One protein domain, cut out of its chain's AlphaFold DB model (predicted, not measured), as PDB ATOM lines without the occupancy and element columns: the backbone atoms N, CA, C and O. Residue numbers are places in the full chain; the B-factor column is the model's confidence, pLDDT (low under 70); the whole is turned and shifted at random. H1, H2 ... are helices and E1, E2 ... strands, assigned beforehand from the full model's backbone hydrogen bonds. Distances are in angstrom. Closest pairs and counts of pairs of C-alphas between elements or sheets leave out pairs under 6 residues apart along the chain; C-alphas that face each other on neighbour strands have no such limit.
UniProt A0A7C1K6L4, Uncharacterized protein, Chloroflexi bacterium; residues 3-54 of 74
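Overview. This is residues 3 to 54 of the 74 residues of an uncharacterized protein of Chloroflexi bacterium (UniProt A0A7C1K6L4). A narrow, strongly twisted ribbon of three antiparallel strands has the loop of residues 27 to 38 at one end, where residues 29 to 35 stick out free, and a short helix, H1, off the sheet toward the other end. E1, E2 and E3 make a meander, each strand the antiparallel neighbour of the one before, and no named helix covers either face. The printed part has 52 residues, with three named strands and then one named helix along the chain; the sheet's order is E1, E2, E3, and the class is mostly strand. The whole is only just loose, close to extended, with a radius of gyration of the C-alphas of 14.4 A and spans of 45 by 20 by 12 A, the free loop adding to the length.

Arrangement. E1, residues 3 to 12, is an edge strand and bends by 64 degrees at residue 8. It forms a hairpin with E2, residues 17 to 26, the inner strand, at 155 degrees between directions. The C-alphas of Trp 4 and Gln 24 face each other at 4.4 A; N 5 and O 23, at 2.8 A, are within hydrogen-bond range. E2 and the other edge strand, E3, residues 39 to 45, form a second hairpin, at 162 degrees. There C-alphas 23 and 43 face each other at 4.6 A; N 22 and O 44, at 2.8 A, are within hydrogen-bond range. H1, residues 48 to 52, is not on the sheet, with 3 pairs of C-alphas within 10 A, and is apart from E1 and E2. Its O i to N i+4 pair is within hydrogen-bond range.

Along the chain. E1 begins at C-alpha 3, (268.264, 171.960, 263.082), and is 23.8 A long. E2 is 28.7 A long and E3 18.1 A. H1 ends at C-alpha 52, (287.423, 165.481, 271.680).

Size, cuts and confidence. The C-alphas of Leu 32 and Gln 54, 45.3 A apart, are the two farthest apart. The printed part has no cut; the E2 to E3 link is long, with 12 residues. Residues 31 to 36 and 49 to 54 have pLDDT under 70.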
ATOM      1  N   GLU A   3     267.222 170.987 263.421       93.25
ATOM      2  CA  GLU A   3     268.264 171.960 263.082       93.25
ATOM      3  C   GLU A   3     269.222 172.213 264.252       93.25
ATOM      4  O   GLU A   3     268.876 172.009 265.415       93.25
ATOM      5  N   TRP A   4     270.442 172.645 263.930       93.00
ATOM      6  CA  TRP A   4     271.405 173.140 264.908       93.00
ATOM      7  C   TRP A   4     271.275 174.657 265.011       93.00
ATOM      8  O   TRP A   4     271.504 175.358 264.029       93.00
ATOM      9  N   VAL A   5     270.956 175.154 266.203       93.19
ATOM     10  CA  VAL A   5     270.776 176.581 266.479       93.19
ATOM     11  C   VAL A   5     271.896 177.068 267.384       93.19
ATOM     12  O   VAL A   5     272.141 176.480 268.436       93.19
ATOM     13  N   VAL A   6     272.562 178.154 266.988       93.31
ATOM     14  CA  VAL A   6     273.519 178.858 267.849       93.31
ATOM     15  C   VAL A   6     272.738 179.610 268.921       93.31
ATOM     16  O   VAL A   6     271.940 180.491 268.611       93.31
ATOM     17  N   ILE A   7     272.968 179.263 270.183       92.00
ATOM     18  CA  ILE A   7     272.287 179.874 271.330       92.00
ATOM     19  C   ILE A   7     273.157 180.894 272.065       92.00
ATOM     20  O   ILE A   7     272.672 181.636 272.914       92.00
ATOM     21  N   GLY A   8     274.452 180.932 271.757       89.88
ATOM     22  CA  GLY A   8     275.382 181.848 272.392       89.88
ATOM     23  C   GLY A   8     276.805 181.681 271.893       89.88
ATOM     24  O   GLY A   8     277.133 180.739 271.171       89.88
ATOM     25  N   ARG A   9     277.658 182.613 272.315       91.06
ATOM     26  CA  ARG A   9     279.097 182.598 272.058       91.06
ATOM     27  C   ARG A   9     279.874 182.786 273.355       91.06
ATOM     28  O   ARG A   9     279.392 183.439 274.291       91.06
ATOM     29  N   ARG A  10     281.052 182.169 273.435       87.56
ATOM     30  CA  ARG A  10     281.951 182.211 274.597       87.56
ATOM     31  C   ARG A  10     283.402 182.217 274.134       87.56
ATOM     32  O   ARG A  10     283.741 181.568 273.154       87.56
ATOM     33  N   TRP A  11     284.273 182.895 274.874       87.69
ATOM     34  CA  TRP A  11     285.714 182.760 274.672       87.69
ATOM     35  C   TRP A  11     286.203 181.420 275.235       87.69
ATOM     36  O   TRP A  11     285.916 181.077 276.384       87.69
ATOM     37  N   CYS A  12     286.941 180.651 274.439       86.00
ATOM     38  CA  CYS A  12     287.565 179.409 274.870       86.00
ATOM     39  C   CYS A  12     289.074 179.596 275.022       86.00
ATOM     40  O   CYS A  12     289.791 179.761 274.041       86.00
ATOM     41  N   GLU A  13     289.565 179.489 276.256       84.50
ATOM     42  CA  GLU A  13     290.999 179.583 276.552       84.50
ATOM     43  C   GLU A  13     291.804 178.435 275.926       84.50
ATOM     44  O   GLU A  13     292.934 178.649 275.504       84.50
ATOM     45  N   ALA A  14     291.228 177.236 275.803       81.19
ATOM     46  CA  ALA A  14     291.919 176.098 275.195       81.19
ATOM     47  C   ALA A  14     292.090 176.264 273.676       81.19
ATOM     48  O   ALA A  14     293.140 175.937 273.134       81.19
ATOM     49  N   ALA A  15     291.070 176.796 272.994       82.25
ATOM     50  CA  ALA A  15     291.115 177.047 271.553       82.25
ATOM     51  C   ALA A  15     291.734 178.411 271.194       82.25
ATOM     52  O   ALA A  15     291.984 178.661 270.019       82.25
ATOM     53  N   GLN A  16     291.948 179.291 272.185       87.88
ATOM     54  CA  GLN A  16     292.345 180.694 271.993       87.88
ATOM     55  C   GLN A  16     291.450 181.413 270.966       87.88
ATOM     56  O   GLN A  16     291.920 182.180 270.126       87.88
ATOM     57  N   ALA A  17     290.148 181.123 271.017       88.12
ATOM     58  CA  ALA A  17     289.175 181.584 270.035       88.12
ATOM     59  C   ALA A  17     287.775 181.735 270.643       88.12
ATOM     60  O   ALA A  17     287.445 181.121 271.664       88.12
ATOM     61  N   GLU A  18     286.927 182.522 269.979       90.50
ATOM     62  CA  GLU A  18     285.494 182.542 270.260       90.50
ATOM     63  C   GLU A  18     284.839 181.275 269.697       90.50
ATOM     64  O   GLU A  18     285.049 180.897 268.543       90.50
ATOM     65  N   VAL A  19     284.049 180.609 270.535       89.56
ATOM     66  CA  VAL A  19     283.321 179.388 270.200       89.56
ATOM     67  C   VAL A  19     281.823 179.611 270.322       89.56
ATOM     68  O   VAL A  19     281.355 180.407 271.138       89.56
ATOM     69  N   GLU A  20     281.062 178.881 269.518       92.00
ATOM     70  CA  GLU A  20     279.606 178.925 269.530       92.00
ATOM     71  C   GLU A  20     279.066 177.768 270.365       92.00
ATOM     72  O   GLU A  20     279.588 176.651 270.320       92.00
ATOM     73  N   LEU A  21     278.013 178.040 271.126       90.00
ATOM     74  CA  LEU A  21     277.225 177.043 271.834       90.00
ATOM     75  C   LEU A  21     275.993 176.739 270.990       90.00
ATOM     76  O   LEU A  21     275.249 177.654 270.629       90.00
ATOM     77  N   LEU A  22     275.788 175.468 270.665       91.62
ATOM     78  CA  LEU A  22     274.738 175.025 269.762       91.62
ATOM     79  C   LEU A  22     273.806 174.023 270.432       91.62
ATOM     80  O   LEU A  22     274.251 173.097 271.111       91.62
ATOM     81  N   GLU A  23     272.518 174.168 270.153       92.19
ATOM     82  CA  GLU A  23     271.481 173.197 270.485       92.19
ATOM     83  C   GLU A  23     270.957 172.549 269.212       92.19
ATOM     84  O   GLU A  23     270.631 173.236 268.245       92.19
ATOM     85  N   GLN A  24     270.831 171.227 269.212       92.88
ATOM     86  CA  GLN A  24     270.043 170.537 268.208       92.88
ATOM     87  C   GLN A  24     268.593 170.564 268.664       92.88
ATOM     88  O   GLN A  24     268.246 169.993 269.701       92.88
ATOM     89  N   ARG A  25     267.757 171.255 267.900       92.31
ATOM     90  CA  ARG A  25     266.350 171.469 268.210       92.31
ATOM     91  C   ARG A  25     265.484 170.685 267.241       92.31
ATOM     92  O   ARG A  25     265.739 170.662 266.038       92.31
ATOM     93  N   VAL A  26     264.458 170.036 267.777       91.19
ATOM     94  CA  VAL A  26     263.414 169.354 267.015       91.19
ATOM     95  C   VAL A  26     262.125 170.142 267.164       91.19
ATOM     96  O   VAL A  26     261.559 170.232 268.252       91.19
ATOM     97  N   TYR A  27     261.667 170.690 266.049       87.31
ATOM     98  CA  TYR A  27     260.429 171.448 265.942       87.31
ATOM     99  C   TYR A  27     259.279 170.517 265.547       87.31
ATOM    100  O   TYR A  27     259.485 169.649 264.677       87.31
ATOM    101  N   PRO A  28     258.079 170.694 266.129       84.19
ATOM    102  CA  PRO A  28     256.875 170.002 265.690       84.19
ATOM    103  C   PRO A  28     256.652 170.185 264.184       84.19
ATOM    104  O   PRO A  28     257.025 171.197 263.600       84.19
ATOM    105  N   LEU A  29     256.052 169.187 263.536       79.62
ATOM    106  CA  LEU A  29     255.671 169.289 262.120       79.62
ATOM    107  C   LEU A  29     254.354 170.047 261.919       79.62
ATOM    108  O   LEU A  29     253.989 170.357 260.790       79.62
ATOM    109  N   THR A  30     253.624 170.304 263.001       76.06
ATOM    110  CA  THR A  30     252.339 170.989 262.984       76.06
ATOM    111  C   THR A  30     252.204 171.851 264.231       76.06
ATOM    112  O   THR A  30     252.554 171.415 265.330       76.06
ATOM    113  N   ASP A  31     251.645 173.045 264.053       68.62
ATOM    114  CA  ASP A  31     251.369 174.008 265.127       68.62
ATOM    115  C   ASP A  31     250.200 173.563 266.028       68.62
ATOM    116  O   ASP A  31     249.857 174.221 267.006       68.62
ATOM    117  N   LEU A  32     249.570 172.428 265.697       68.25
ATOM    118  CA  LEU A  32     248.430 171.857 266.413       68.25
ATOM    119  C   LEU A  32     248.817 171.090 267.683       68.25
ATOM    120  O   LEU A  32     247.925 170.661 268.412       68.25
ATOM    121  N   ILE A  33     250.109 170.876 267.948       68.50
ATOM    122  CA  ILE A  33     250.568 170.235 269.186       68.50
ATOM    123  C   ILE A  33     250.832 171.332 270.226       68.50
ATOM    124  O   ILE A  33     251.839 172.033 270.112       68.50
ATOM    125  N   PRO A  34     249.979 171.487 271.255       60.47
ATOM    126  CA  PRO A  34     250.256 172.415 272.343       60.47
ATOM    127  C   PRO A  34     251.489 171.946 273.140       60.47
ATOM    128  O   PRO A  34     251.529 170.817 273.629       60.47
ATOM    129  N   GLY A  35     252.506 172.806 273.255       66.88
ATOM    130  CA  GLY A  35     253.770 172.526 273.946       66.88
ATOM    131  C   GLY A  35     254.850 173.575 273.657       66.88
ATOM    132  O   GLY A  35     254.601 174.547 272.945       66.88
ATOM    133  N   GLU A  36     256.053 173.387 274.210       63.78
ATOM    134  CA  GLU A  36     257.223 174.207 273.863       63.78
ATOM    135  C   GLU A  36     257.512 174.087 272.358       63.78
ATOM    136  O   GLU A  36     257.524 172.982 271.808       63.78
ATOM    137  N   GLY A  37     257.725 175.223 271.681       80.06
ATOM    138  CA  GLY A  37     257.836 175.302 270.216       80.06
ATOM    139  C   GLY A  37     258.978 174.483 269.598       80.06
ATOM    140  O   GLY A  37     259.034 174.333 268.381       80.06
ATOM    141  N   TYR A  38     259.873 173.932 270.417       87.31
ATOM    142  CA  TYR A  38     260.888 172.957 270.035       87.31
ATOM    143  C   TYR A  38     261.315 172.124 271.245       87.31
ATOM    144  O   TYR A  38     261.116 172.515 272.391       87.31
ATOM    145  N   ARG A  39     261.966 170.988 270.989       88.50
ATOM    146  CA  ARG A  39     262.667 170.190 272.005       88.50
ATOM    147  C   ARG A  39     264.162 170.193 271.729       88.50
ATOM    148  O   ARG A  39     264.561 169.984 270.586       88.50
ATOM    149  N   VAL A  40     264.984 170.382 272.757       88.94
ATOM    150  CA  VAL A  40     266.444 170.239 272.649       88.94
ATOM    151  C   VAL A  40     266.803 168.761 272.783       88.94
ATOM    152  O   VAL A  40     266.464 168.136 273.783       88.94
ATOM    153  N   VAL A  41     267.471 168.196 271.776       90.69
ATOM    154  CA  VAL A  41     267.881 166.779 271.762       90.69
ATOM    155  C   VAL A  41     269.382 166.587 271.964       90.69
ATOM    156  O   VAL A  41     269.799 165.543 272.456       90.69
ATOM    157  N   GLN A  42     270.195 167.589 271.623       88.25
ATOM    158  CA  GLN A  42     271.645 167.554 271.808       88.25
ATOM    159  C   GLN A  42     272.196 168.969 272.023       88.25
ATOM    160  O   GLN A  42     271.601 169.952 271.580       88.25
ATOM    161  N   ARG A  43     273.349 169.073 272.689       87.75
ATOM    162  CA  ARG A  43     274.100 170.311 272.931       87.75
ATOM    163  C   ARG A  43     275.564 170.113 272.574       87.75
ATOM    164  O   ARG A  43     276.118 169.063 272.891       87.75
ATOM    165  N   ARG A  44     276.192 171.107 271.943       86.25
ATOM    166  CA  ARG A  44     277.625 171.064 271.603       86.25
ATOM    167  C   ARG A  44     278.272 172.439 271.513       86.25
ATOM    168  O   ARG A  44     277.597 173.446 271.335       86.25
ATOM    169  N   CYS A  45     279.597 172.448 271.567       88.62
ATOM    170  CA  CYS A  45     280.437 173.590 271.215       88.62
ATOM    171  C   CYS A  45     280.879 173.476 269.743       88.62
ATOM    172  O   CYS A  45     281.082 172.364 269.256       88.62
ATOM    173  N   SER A  46     281.091 174.586 269.030       88.88
ATOM    174  CA  SER A  46     281.555 174.564 267.629       88.88
ATOM    175  C   SER A  46     282.914 173.877 267.420       88.88
ATOM    176  O   SER A  46     283.194 173.405 266.322       88.88
ATOM    177  N   TYR A  47     283.731 173.762 268.472       83.25
ATOM    178  CA  TYR A  47     285.037 173.089 268.456       83.25
ATOM    179  C   TYR A  47     285.003 171.656 269.026       83.25
ATOM    180  O   TYR A  47     286.056 171.054 269.219       83.25
ATOM    181  N   GLU A  48     283.815 171.085 269.275       74.44
ATOM    182  CA  GLU A  48     283.613 169.742 269.858       74.44
ATOM    183  C   GLU A  48     284.544 168.673 269.258       74.44
ATOM    184  O   GLU A  48     285.261 168.001 269.997       74.44
ATOM    185  N   PHE A  49     284.600 168.556 267.928       67.62
ATOM    186  CA  PHE A  49     285.440 167.557 267.256       67.62
ATOM    187  C   PHE A  49     286.944 167.797 267.438       67.62
ATOM    188  O   PHE A  49     287.698 166.840 267.592       67.62
ATOM    189  N   ALA A  50     287.384 169.059 267.452       69.50
ATOM    190  CA  ALA A  50     288.789 169.404 267.645       69.50
ATOM    191  C   ALA A  50     289.249 169.115 269.084       69.50
ATOM    192  O   ALA A  50     290.356 168.625 269.292       69.50
ATOM    193  N   CYS A  51     288.390 169.370 270.075       68.62
ATOM    194  CA  CYS A  51     288.702 169.116 271.482       68.62
ATOM    195  C   CYS A  51     288.620 167.627 271.850       68.62
ATOM    196  O   CYS A  51     289.489 167.134 272.566       68.62
ATOM    197  N   ASN A  52     287.616 166.898 271.349       63.09
ATOM    198  CA  ASN A  52     287.423 165.481 271.680       63.09
ATOM    199  C   ASN A  52     288.566 164.583 271.176       63.09
ATOM    200  O   ASN A  52     288.815 163.535 271.761       63.09
ATOM    201  N   GLY A  53     289.297 164.995 270.133       60.66
ATOM    202  CA  GLY A  53     290.478 164.273 269.645       60.66
ATOM    203  C   GLY A  53     291.744 164.446 270.494       60.66
ATOM    204  O   GLY A  53     292.746 163.803 270.202       60.66
ATOM    205  N   GLN A  54     291.727 165.322 271.505       61.53
ATOM    206  CA  GLN A  54     292.902 165.692 272.308       61.53
ATOM    207  C   GLN A  54     292.797 165.243 273.778       61.53
ATOM    208  O   GLN A  54     293.612 165.661 274.591       61.53
TER     209      GLN A  54